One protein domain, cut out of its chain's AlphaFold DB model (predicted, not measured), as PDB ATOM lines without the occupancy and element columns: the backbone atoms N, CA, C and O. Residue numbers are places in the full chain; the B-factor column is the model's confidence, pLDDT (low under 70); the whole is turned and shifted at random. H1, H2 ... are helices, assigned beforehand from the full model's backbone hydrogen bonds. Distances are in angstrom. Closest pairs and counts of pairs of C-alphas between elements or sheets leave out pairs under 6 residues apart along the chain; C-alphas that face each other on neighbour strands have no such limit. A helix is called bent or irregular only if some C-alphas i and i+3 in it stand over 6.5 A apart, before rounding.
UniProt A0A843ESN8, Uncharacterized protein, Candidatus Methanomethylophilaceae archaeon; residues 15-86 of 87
ATOM      1  N   ALA A  15      16.895 -47.570  -1.401       55.50
ATOM      2  CA  ALA A  15      17.312 -47.698  -0.012       55.50
ATOM      3  C   ALA A  15      16.277 -47.027   0.900       55.50
ATOM      4  O   ALA A  15      15.726 -45.981   0.544       55.50
ATOM      5  N   SER A  16      16.046 -47.551   2.109       59.78
ATOM      6  CA  SER A  16      15.470 -46.714   3.169       59.78
ATOM      7  C   SER A  16      16.386 -45.502   3.371       59.78
ATOM      8  O   SER A  16      17.609 -45.632   3.311       59.78
ATOM      9  N   ALA A  17      15.838 -44.323   3.672       53.03
ATOM     10  CA  ALA A  17      16.651 -43.149   4.014       53.03
ATOM     11  C   ALA A  17      17.609 -43.405   5.204       53.03
ATOM     12  O   ALA A  17      18.570 -42.663   5.393       53.03
ATOM     13  N   HIS A  18      17.367 -44.468   5.985       60.78
ATOM     14  CA  HIS A  18      18.237 -44.938   7.064       60.78
ATOM     15  C   HIS A  18      19.257 -46.019   6.650       60.78
ATOM     16  O   HIS A  18      20.149 -46.321   7.441       60.78
ATOM     17  N   ASP A  19      19.165 -46.581   5.440       66.19
ATOM     18  CA  ASP A  19      20.067 -47.636   4.949       66.19
ATOM     19  C   ASP A  19      21.328 -47.075   4.269       66.19
ATOM     20  O   ASP A  19      22.276 -47.817   4.005       66.19
ATOM     21  N   ILE A  20      21.374 -45.766   3.994       77.56
ATOM     22  CA  ILE A  20      22.530 -45.105   3.378       77.56
ATOM     23  C   ILE A  20      23.149 -44.071   4.313       77.56
ATOM     24  O   ILE A  20      22.468 -43.301   4.985       77.56
ATOM     25  N   ASN A  21      24.482 -44.040   4.349       80.44
ATOM     26  CA  ASN A  21      25.202 -43.023   5.106       80.44
ATOM     27  C   ASN A  21      25.171 -41.663   4.382       80.44
ATOM     28  O   ASN A  21      24.871 -41.566   3.189       80.44
ATOM     29  N   LEU A  22      25.530 -40.604   5.111       86.44
ATOM     30  CA  LEU A  22      25.480 -39.235   4.601       86.44
ATOM     31  C   LEU A  22      26.325 -39.027   3.334       86.44
ATOM     32  O   LEU A  22      25.900 -38.319   2.427       86.44
ATOM     33  N   ALA A  23      27.498 -39.660   3.238       86.62
ATOM     34  CA  ALA A  23      28.365 -39.524   2.069       86.62
ATOM     35  C   ALA A  23      27.722 -40.133   0.811       86.62
ATOM     36  O   ALA A  23      27.751 -39.519  -0.257       86.62
ATOM     37  N   THR A  24      27.097 -41.304   0.944       86.50
ATOM     38  CA  THR A  24      26.335 -41.940  -0.137       86.50
ATOM     39  C   THR A  24      25.152 -41.069  -0.551       86.50
ATOM     40  O   THR A  24      24.977 -40.823  -1.742       86.50
ATOM     41  N   ALA A  25      24.393 -40.527   0.406       89.00
ATOM     42  CA  ALA A  25      23.273 -39.630   0.115       89.00
ATOM     43  C   ALA A  25      23.719 -38.359  -0.633       89.00
ATOM     44  O   ALA A  25      23.109 -37.982  -1.631       89.00
ATOM     45  N   MET A  26      24.824 -37.732  -0.211       89.44
ATOM     46  CA  MET A  26      25.386 -36.562  -0.896       89.44
ATOM     47  C   MET A  26      25.820 -36.878  -2.326       89.44
ATOM     48  O   MET A  26      25.643 -36.047  -3.215       89.44
ATOM     49  N   ARG A  27      26.398 -38.062  -2.556       90.38
ATOM     50  CA  ARG A  27      26.778 -38.507  -3.898       90.38
ATOM     51  C   ARG A  27      25.552 -38.665  -4.792       90.38
ATOM     52  O   ARG A  27      25.529 -38.072  -5.863       90.38
ATOM     53  N   ILE A  28      24.551 -39.419  -4.333       91.62
ATOM     54  CA  ILE A  28      23.309 -39.658  -5.080       91.62
ATOM     55  C   ILE A  28      22.645 -38.326  -5.432       91.62
ATOM     56  O   ILE A  28      22.348 -38.084  -6.598       91.62
ATOM     57  N   GLY A  29      22.489 -37.423  -4.458       92.19
ATOM     58  CA  GLY A  29      21.880 -36.114  -4.693       92.19
ATOM     59  C   GLY A  29      22.628 -35.283  -5.741       92.19
ATOM     60  O   GLY A  29      21.999 -34.708  -6.621       92.19
ATOM     61  N   ARG A  30      23.970 -35.265  -5.706       93.69
ATOM     62  CA  ARG A  30      24.793 -34.552  -6.705       93.69
ATOM     63  C   ARG A  30      24.708 -35.164  -8.104       93.69
ATOM     64  O   ARG A  30      24.875 -34.437  -9.076       93.69
ATOM     65  N   GLU A  31      24.507 -36.475  -8.210       94.12
ATOM     66  CA  GLU A  31      24.376 -37.175  -9.494       94.12
ATOM     67  C   GLU A  31      22.961 -37.038 -10.087       94.12
ATOM     68  O   GLU A  31      22.830 -36.912 -11.303       94.12
ATOM     69  N   MET A  32      21.916 -37.048  -9.251       94.38
ATOM     70  CA  MET A  32      20.516 -37.033  -9.696       94.38
ATOM     71  C   MET A  32      19.938 -35.625  -9.867       94.38
ATOM     72  O   MET A  32      19.280 -35.362 -10.866       94.38
ATOM     73  N   GLU A  33      20.166 -34.731  -8.901       95.31
ATOM     74  CA  GLU A  33      19.532 -33.407  -8.824       95.31
ATOM     75  C   GLU A  33      20.566 -32.337  -8.413       95.31
ATOM     76  O   GLU A  33      20.445 -31.720  -7.349       95.31
ATOM     77  N   PRO A  34      21.622 -32.114  -9.221       93.75
ATOM     78  CA  PRO A  34      22.745 -31.249  -8.850       93.75
ATOM     79  C   PRO A  34      22.319 -29.817  -8.508       93.75
ATOM     80  O   PRO A  34      22.871 -29.234  -7.582       93.75
ATOM     81  N   GLU A  35      21.309 -29.284  -9.198       95.75
ATOM     82  CA  GLU A  35      20.800 -27.917  -8.998       95.75
ATOM     83  C   GLU A  35      20.052 -27.736  -7.665       95.75
ATOM     84  O   GLU A  35      19.890 -26.615  -7.186       95.75
ATOM     85  N   MET A  36      19.571 -28.825  -7.052       94.06
ATOM     86  CA  MET A  36      18.936 -28.781  -5.728       94.06
ATOM     87  C   MET A  36      19.928 -29.019  -4.585       94.06
ATOM     88  O   MET A  36      19.576 -28.847  -3.415       94.06
ATOM     89  N   MET A  37      21.149 -29.458  -4.893       95.06
ATOM     90  CA  MET A  37      22.157 -29.747  -3.881       95.06
ATOM     91  C   MET A  37      22.837 -28.464  -3.395       95.06
ATOM     92  O   MET A  37      23.057 -27.543  -4.173       95.06
ATOM     93  N   PRO A  38      23.230 -28.397  -2.114       90.88
ATOM     94  CA  PRO A  38      23.998 -27.267  -1.614       90.88
ATOM     95  C   PRO A  38      25.399 -27.221  -2.246       90.88
ATOM     96  O   PRO A  38      26.109 -28.235  -2.274       90.88
ATOM     97  N   ASP A  39      25.823 -26.026  -2.661       88.50
ATOM     98  CA  ASP A  39      27.170 -25.767  -3.190       88.50
ATOM     99  C   ASP A  39      28.263 -26.037  -2.145       88.50
ATOM    100  O   ASP A  39      29.287 -26.669  -2.427       88.50
ATOM    101  N   GLU A  40      28.018 -25.605  -0.905       87.62
ATOM    102  CA  GLU A  40      28.933 -25.734   0.226       87.62
ATOM    103  C   GLU A  40      28.243 -26.452   1.393       87.62
ATOM    104  O   GLU A  40      27.100 -26.161   1.747       87.62
ATOM    105  N   VAL A  41      28.953 -27.394   2.021       90.25
ATOM    106  CA  VAL A  41      28.495 -28.102   3.223       90.25
ATOM    107  C   VAL A  41      29.596 -28.047   4.273       90.25
ATOM    108  O   VAL A  41      30.730 -28.450   4.015       90.25
ATOM    109  N   CYS A  42      29.254 -27.568   5.468       90.69
ATOM    110  CA  CYS A  42      30.159 -27.472   6.610       90.69
ATOM    111  C   CYS A  42      29.704 -28.423   7.723       90.69
ATOM    112  O   CYS A  42      28.523 -28.463   8.069       90.69
ATOM    113  N   PHE A  43      30.647 -29.166   8.306       91.81
ATOM    114  CA  PHE A  43      30.387 -30.082   9.414       91.81
ATOM    115  C   PHE A  43      30.979 -29.541  10.712       91.81
ATOM    116  O   PHE A  43      32.171 -29.252  10.789       91.81
ATOM    117  N   ILE A  44      30.149 -29.466  11.752       92.56
ATOM    118  CA  ILE A  44      30.571 -29.138  13.115       92.56
ATOM    119  C   ILE A  44      30.249 -30.346  13.978       92.56
ATOM    120  O   ILE A  44      29.084 -30.665  14.202       92.56
ATOM    121  N   ALA A  45      31.291 -31.035  14.430       92.31
ATOM    122  CA  ALA A  45      31.169 -32.279  15.171       92.31
ATOM    123  C   ALA A  45      31.700 -32.125  16.599       92.31
ATOM    124  O   ALA A  45      32.626 -31.356  16.861       92.31
ATOM    125  N   ILE A  46      31.115 -32.897  17.512       93.62
ATOM    126  CA  ILE A  46      31.641 -33.139  18.855       93.62
ATOM    127  C   ILE A  46      31.858 -34.644  18.962       93.62
ATOM    128  O   ILE A  46      30.973 -35.417  18.597       93.62
ATOM    129  N   GLU A  47      33.026 -35.060  19.439       92.19
ATOM    130  CA  GLU A  47      33.314 -36.474  19.664       92.19
ATOM    131  C   GLU A  47      32.456 -37.019  20.814       92.19
ATOM    132  O   GLU A  47      32.419 -36.444  21.906       92.19
ATOM    133  N   ALA A  48      31.749 -38.121  20.558       91.81
ATOM    134  CA  ALA A  48      30.993 -38.834  21.577       91.81
ATOM    135  C   ALA A  48      31.931 -39.762  22.358       91.81
ATOM    136  O   ALA A  48      32.666 -40.544  21.761       91.81
ATOM    137  N   GLU A  49      31.895 -39.691  23.689       93.94
ATOM    138  CA  GLU A  49      32.753 -40.536  24.533       93.94
ATOM    139  C   GLU A  49      32.194 -41.949  24.761       93.94
ATOM    140  O   GLU A  49      32.962 -42.869  25.031       93.94
ATOM    141  N   ASP A  50      30.875 -42.127  24.642       93.19
ATOM    142  CA  ASP A  50      30.197 -43.419  24.755       93.19
ATOM    143  C   ASP A  50      29.078 -43.507  23.710       93.19
ATOM    144  O   ASP A  50      28.177 -42.669  23.672       93.19
ATOM    145  N   ILE A  51      29.167 -44.528  22.857       91.94
ATOM    146  CA  ILE A  51      28.169 -44.878  21.837       91.94
ATOM    147  C   ILE A  51      27.634 -46.309  22.012       91.94
ATOM    148  O   ILE A  51      26.840 -46.775  21.200       91.94
ATOM    149  N   GLY A  52      28.106 -47.034  23.032       95.12
ATOM    150  CA  GLY A  52      27.731 -48.423  23.300       95.12
ATOM    151  C   GLY A  52      26.569 -48.551  24.282       95.12
ATOM    152  O   GLY A  52      25.834 -49.539  24.241       95.12
ATOM    153  N   THR A  53      26.383 -47.559  25.153       94.00
ATOM    154  CA  THR A  53      25.287 -47.537  26.127       94.00
ATOM    155  C   THR A  53      24.006 -46.982  25.504       94.00
ATOM    156  O   THR A  53      23.962 -45.832  25.075       94.00
ATOM    157  N   VAL A  54      22.925 -47.772  25.507       94.88
ATOM    158  CA  VAL A  54      21.598 -47.300  25.073       94.88
ATOM    159  C   VAL A  54      21.056 -46.296  26.091       94.88
ATOM    160  O   VAL A  54      20.761 -46.649  27.233       94.88
ATOM    161  N   ASN A  55      20.935 -45.038  25.677       93.31
ATOM    162  CA  ASN A  55      20.451 -43.926  26.489       93.31
ATOM    163  C   ASN A  55      19.868 -42.837  25.567       93.31
ATOM    164  O   ASN A  55      20.301 -42.693  24.427       93.31
ATOM    165  N   GLU A  56      18.904 -42.062  26.059       94.31
ATOM    166  CA  GLU A  56      18.333 -40.900  25.358       94.31
ATOM    167  C   GLU A  56      19.068 -39.581  25.684       94.31
ATOM    168  O   GLU A  56      18.877 -38.565  25.016       94.31
ATOM    169  N   GLY A  57      19.896 -39.571  26.731       94.06
ATOM    170  CA  GLY A  57      20.621 -38.408  27.235       94.06
ATOM    171  C   GLY A  57      22.039 -38.245  26.680       94.06
ATOM    172  O   GLY A  57      22.644 -39.166  26.141       94.06
ATOM    173  N   MET A  58      22.594 -37.045  26.872       95.06
ATOM    174  CA  MET A  58      23.999 -36.737  26.584       95.06
ATOM    175  C   MET A  58      24.894 -37.124  27.761       95.06
ATOM    176  O   MET A  58      24.510 -36.965  28.922       95.06
ATOM    177  N   THR A  59      26.124 -37.540  27.468       95.88
ATOM    178  CA  THR A  59      27.148 -37.698  28.502       95.88
ATOM    179  C   THR A  59      27.536 -36.335  29.103       95.88
ATOM    180  O   THR A  59      27.348 -35.300  28.447       95.88
ATOM    181  N   PRO A  60      28.099 -36.279  30.327       95.81
ATOM    182  CA  PRO A  60      28.498 -35.015  30.946       95.81
ATOM    183  C   PRO A  60      29.414 -34.157  30.062       95.81
ATOM    184  O   PRO A  60      29.180 -32.956  29.925       95.81
ATOM    185  N   ARG A  61      30.388 -34.766  29.367       95.56
ATOM    186  CA  ARG A  61      31.293 -34.028  28.467       95.56
ATOM    187  C   ARG A  61      30.570 -33.438  27.260       95.56
ATOM    188  O   ARG A  61      30.884 -32.324  26.847       95.56
ATOM    189  N   LEU A  62      29.578 -34.139  26.708       95.62
ATOM    190  CA  LEU A  62      28.755 -33.606  25.621       95.62
ATOM    191  C   LEU A  62      27.877 -32.439  26.092       95.62
ATOM    192  O   LEU A  62      27.740 -31.447  25.370       95.62
ATOM    193  N   VAL A  63      27.335 -32.503  27.313       96.81
ATOM    194  CA  VAL A  63      26.580 -31.385  27.911       96.81
ATOM    195  C   VAL A  63      27.456 -30.136  28.031       96.81
ATOM    196  O   VAL A  63      27.004 -29.044  27.677       96.81
ATOM    197  N   GLU A  64      28.705 -30.295  28.469       97.25
ATOM    198  CA  GLU A  64      29.688 -29.209  28.581       97.25
ATOM    199  C   GLU A  64      30.139 -28.663  27.218       97.25
ATOM    200  O   GLU A  64      30.320 -27.453  27.064       97.25
ATOM    201  N   ALA A  65      30.288 -29.525  26.209       96.31
ATOM    202  CA  ALA A  65      30.715 -29.134  24.866       96.31
ATOM    203  C   ALA A  65      29.608 -28.437  24.053       96.31
ATOM    204  O   ALA A  65      29.902 -27.595  23.195       96.31
ATOM    205  N   LYS A  66      28.333 -28.738  24.333       95.81
ATOM    206  CA  LYS A  66      27.165 -28.237  23.586       95.81
ATOM    207  C   LYS A  66      27.173 -26.716  23.354       95.81
ATOM    208  O   LYS A  66      27.006 -26.313  22.203       95.81
ATOM    209  N   PRO A  67      27.403 -25.841  24.357       97.81
ATOM    210  CA  PRO A  67      27.446 -24.397  24.120       97.81
ATOM    211  C   PRO A  67      28.533 -23.975  23.123       97.81
ATOM    212  O   PRO A  67      28.349 -23.002  22.396       97.81
ATOM    213  N   SER A  68      29.660 -24.692  23.070       96.81
ATOM    214  CA  SER A  68      30.738 -24.403  22.119       96.81
ATOM    215  C   SER A  68      30.353 -24.763  20.689       96.81
ATOM    216  O   SER A  68      30.576 -23.960  19.787       96.81
ATOM    217  N   ALA A  69      29.712 -25.915  20.485       96.38
ATOM    218  CA  ALA A  69      29.209 -26.302  19.168       96.38
ATOM    219  C   ALA A  69      28.133 -25.335  18.658       96.38
ATOM    220  O   ALA A  69      28.186 -24.922  17.505       96.38
ATOM    221  N   VAL A  70      27.218 -24.888  19.529       97.81
ATOM    222  CA  VAL A  70      26.218 -23.865  19.173       97.81
ATOM    223  C   VAL A  70      26.891 -22.571  18.714       97.81
ATOM    224  O   VAL A  70      26.522 -22.026  17.677       97.81
ATOM    225  N   ARG A  71      27.912 -22.092  19.438       98.31
ATOM    226  CA  ARG A  71      28.668 -20.899  19.022       98.31
ATOM    227  C   ARG A  71      29.367 -21.095  17.680       98.31
ATOM    228  O   ARG A  71      29.349 -20.181  16.867       98.31
ATOM    229  N   ALA A  72      29.947 -22.269  17.441       97.25
ATOM    230  CA  ALA A  72      30.587 -22.577  16.169       97.25
ATOM    231  C   ALA A  72      29.578 -22.555  15.004       97.25
ATOM    232  O   ALA A  72      29.877 -21.966  13.971       97.25
ATOM    233  N   VAL A  73      28.370 -23.111  15.184       96.44
ATOM    234  CA  VAL A  73      27.291 -23.050  14.175       96.44
ATOM    235  C   VAL A  73      26.898 -21.606  13.882       96.44
ATOM    236  O   VAL A  73      26.848 -21.207  12.722       96.44
ATOM    237  N   LEU A  74      26.639 -20.811  14.924       97.75
ATOM    238  CA  LEU A  74      26.236 -19.412  14.761       97.75
ATOM    239  C   LEU A  74      27.317 -18.593  14.052       97.75
ATOM    240  O   LEU A  74      27.001 -17.861  13.120       97.75
ATOM    241  N   HIS A  75      28.580 -18.786  14.432       96.56
ATOM    242  CA  HIS A  75      29.708 -18.143  13.769       96.56
ATOM    243  C   HIS A  75      29.781 -18.514  12.280       96.56
ATOM    244  O   HIS A  75      29.900 -17.627  11.442       96.56
ATOM    245  N   GLN A  76      29.637 -19.796  11.927       94.75
ATOM    246  CA  GLN A  76      29.639 -20.201  10.517       94.75
ATOM    247  C   GLN A  76      28.474 -19.580   9.738       94.75
ATOM    248  O   GLN A  76      28.674 -19.112   8.622       94.75
ATOM    249  N   ILE A  77      27.272 -19.499  10.321       93.94
ATOM    250  CA  ILE A  77      26.121 -18.830   9.687       93.94
ATOM    251  C   ILE A  77      26.409 -17.344   9.426       93.94
ATOM    252  O   ILE A  77      26.048 -16.826   8.368       93.94
ATOM    253  N   GLU A  78      27.037 -16.649  10.375       96.06
ATOM    254  CA  GLU A  78      27.446 -15.251  10.202       96.06
ATOM    255  C   GLU A  78      28.472 -15.103   9.074       96.06
ATOM    256  O   GLU A  78      28.288 -14.256   8.198       96.06
ATOM    257  N   GLU A  79      29.485 -15.971   9.030       93.50
ATOM    258  CA  GLU A  79      30.487 -15.999   7.961       93.50
ATOM    259  C   GLU A  79      29.855 -16.260   6.586       93.50
ATOM    260  O   GLU A  79      30.182 -15.572   5.620       93.50
ATOM    261  N   PHE A  80      28.912 -17.204   6.486       89.12
ATOM    262  CA  PHE A  80      28.172 -17.468   5.248       89.12
ATOM    263  C   PHE A  80      27.434 -16.218   4.760       89.12
ATOM    264  O   PHE A  80      27.601 -15.806   3.613       89.12
ATOM    265  N   ARG A  81      26.672 -15.558   5.640       90.25
ATOM    266  CA  ARG A  81      25.925 -14.333   5.297       90.25
ATOM    267  C   ARG A  81      26.844 -13.185   4.892       90.25
ATOM    268  O   ARG A  81      26.516 -12.438   3.974       90.25
ATOM    269  N   ALA A  82      27.983 -13.043   5.565       91.75
ATOM    270  CA  ALA A  82      28.958 -12.002   5.264       91.75
ATOM    271  C   ALA A  82      29.632 -12.195   3.895       91.75
ATOM    272  O   ALA A  82      30.017 -11.202   3.274       91.75
ATOM    273  N   ARG A  83      29.775 -13.440   3.416       86.81
ATOM    274  CA  ARG A  83      30.235 -13.733   2.050       86.81
ATOM    275  C   ARG A  83      29.152 -13.430   1.017       86.81
ATOM    276  O   ARG A  83      29.437 -12.717   0.067       86.81
ATOM    277  N   SER A  84      27.917 -13.876   1.245       75.94
ATOM    278  CA  SER A  84      26.807 -13.687   0.294       75.94
ATOM    279  C   SER A  84      26.361 -12.230   0.107       75.94
ATOM    280  O   SER A  84      25.713 -11.921  -0.881       75.94
ATOM    281  N   GLY A  85      26.663 -11.331   1.051       67.19
ATOM    282  CA  GLY A  85      26.357  -9.896   0.935       67.19
ATOM    283  C   GLY A  85      27.442  -9.050   0.258       67.19
ATOM    284  O   GLY A  85      27.347  -7.825   0.296       67.19
ATOM    285  N   LYS A  86      28.508  -9.673  -0.266       58.59
ATOM    286  CA  LYS A  86      29.624  -8.997  -0.956       58.59
ATOM    287  C   LYS A  86      29.574  -9.120  -2.485       58.59
ATOM    288  O   LYS A  86      30.440  -8.530  -3.132       58.59
TER     289      LYS A  86
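Overview. This is residues 15 to 86 of the 87 residues of an uncharacterized protein of Candidatus Methanomethylophilaceae archaeon (UniProt A0A843ESN8). What does the shape look like? It is an open, flat zigzag of three passes: the short helix H1, then a long stretch without a named element, residues 33 to 59, that folds back between the two helices, then the long helix H2 along the other side. Residues 52 to 57 of that stretch stick out as a loop before H2. What is it made of? The 72 printed residues hold two named helices, H1 then H2, with 36 residues in them, and no named strand; the class is all helix. How spread out is it? It is only just loose, close to extended, with a radius of gyration of the C-alphas of 16.5 A and spans of 41 by 39 by 14 A.

Arrangement. How does H1, residues 22 to 32, stand to H2, residues 60 to 84? They are apart, with no C-alpha of the one within 8 A of the other. What joins them? A long link of 27 residues does. Are the helix backbones complete? In H1 every O i to N i+4 pair is within hydrogen-bond range; in H2 it is 19 of 21.

Along the chain. Where is H1? It begins at C-alpha 22, (25.480, -39.235, 4.601), and measures 15.3 A from first to last C-alpha. Where is H2? It runs 37.4 A from C-alpha 60, (28.498, -35.015, 30.946), to C-alpha 84, (26.807, -13.687, 0.294). Is H2 straight? It has a kink of 31 degrees near residue 67 and is only just irregular: C-alphas 64 and 67 are 6.9 A apart.

Size, cuts and confidence. How large is it? The two C-alphas farthest apart, those of Thr 53 and Lys 86, are 47.3 A apart. Is there a cut? The printed part has no cut. Where is the model's confidence low? Residues 15 to 19 and 85 to 86 have pLDDT under 70.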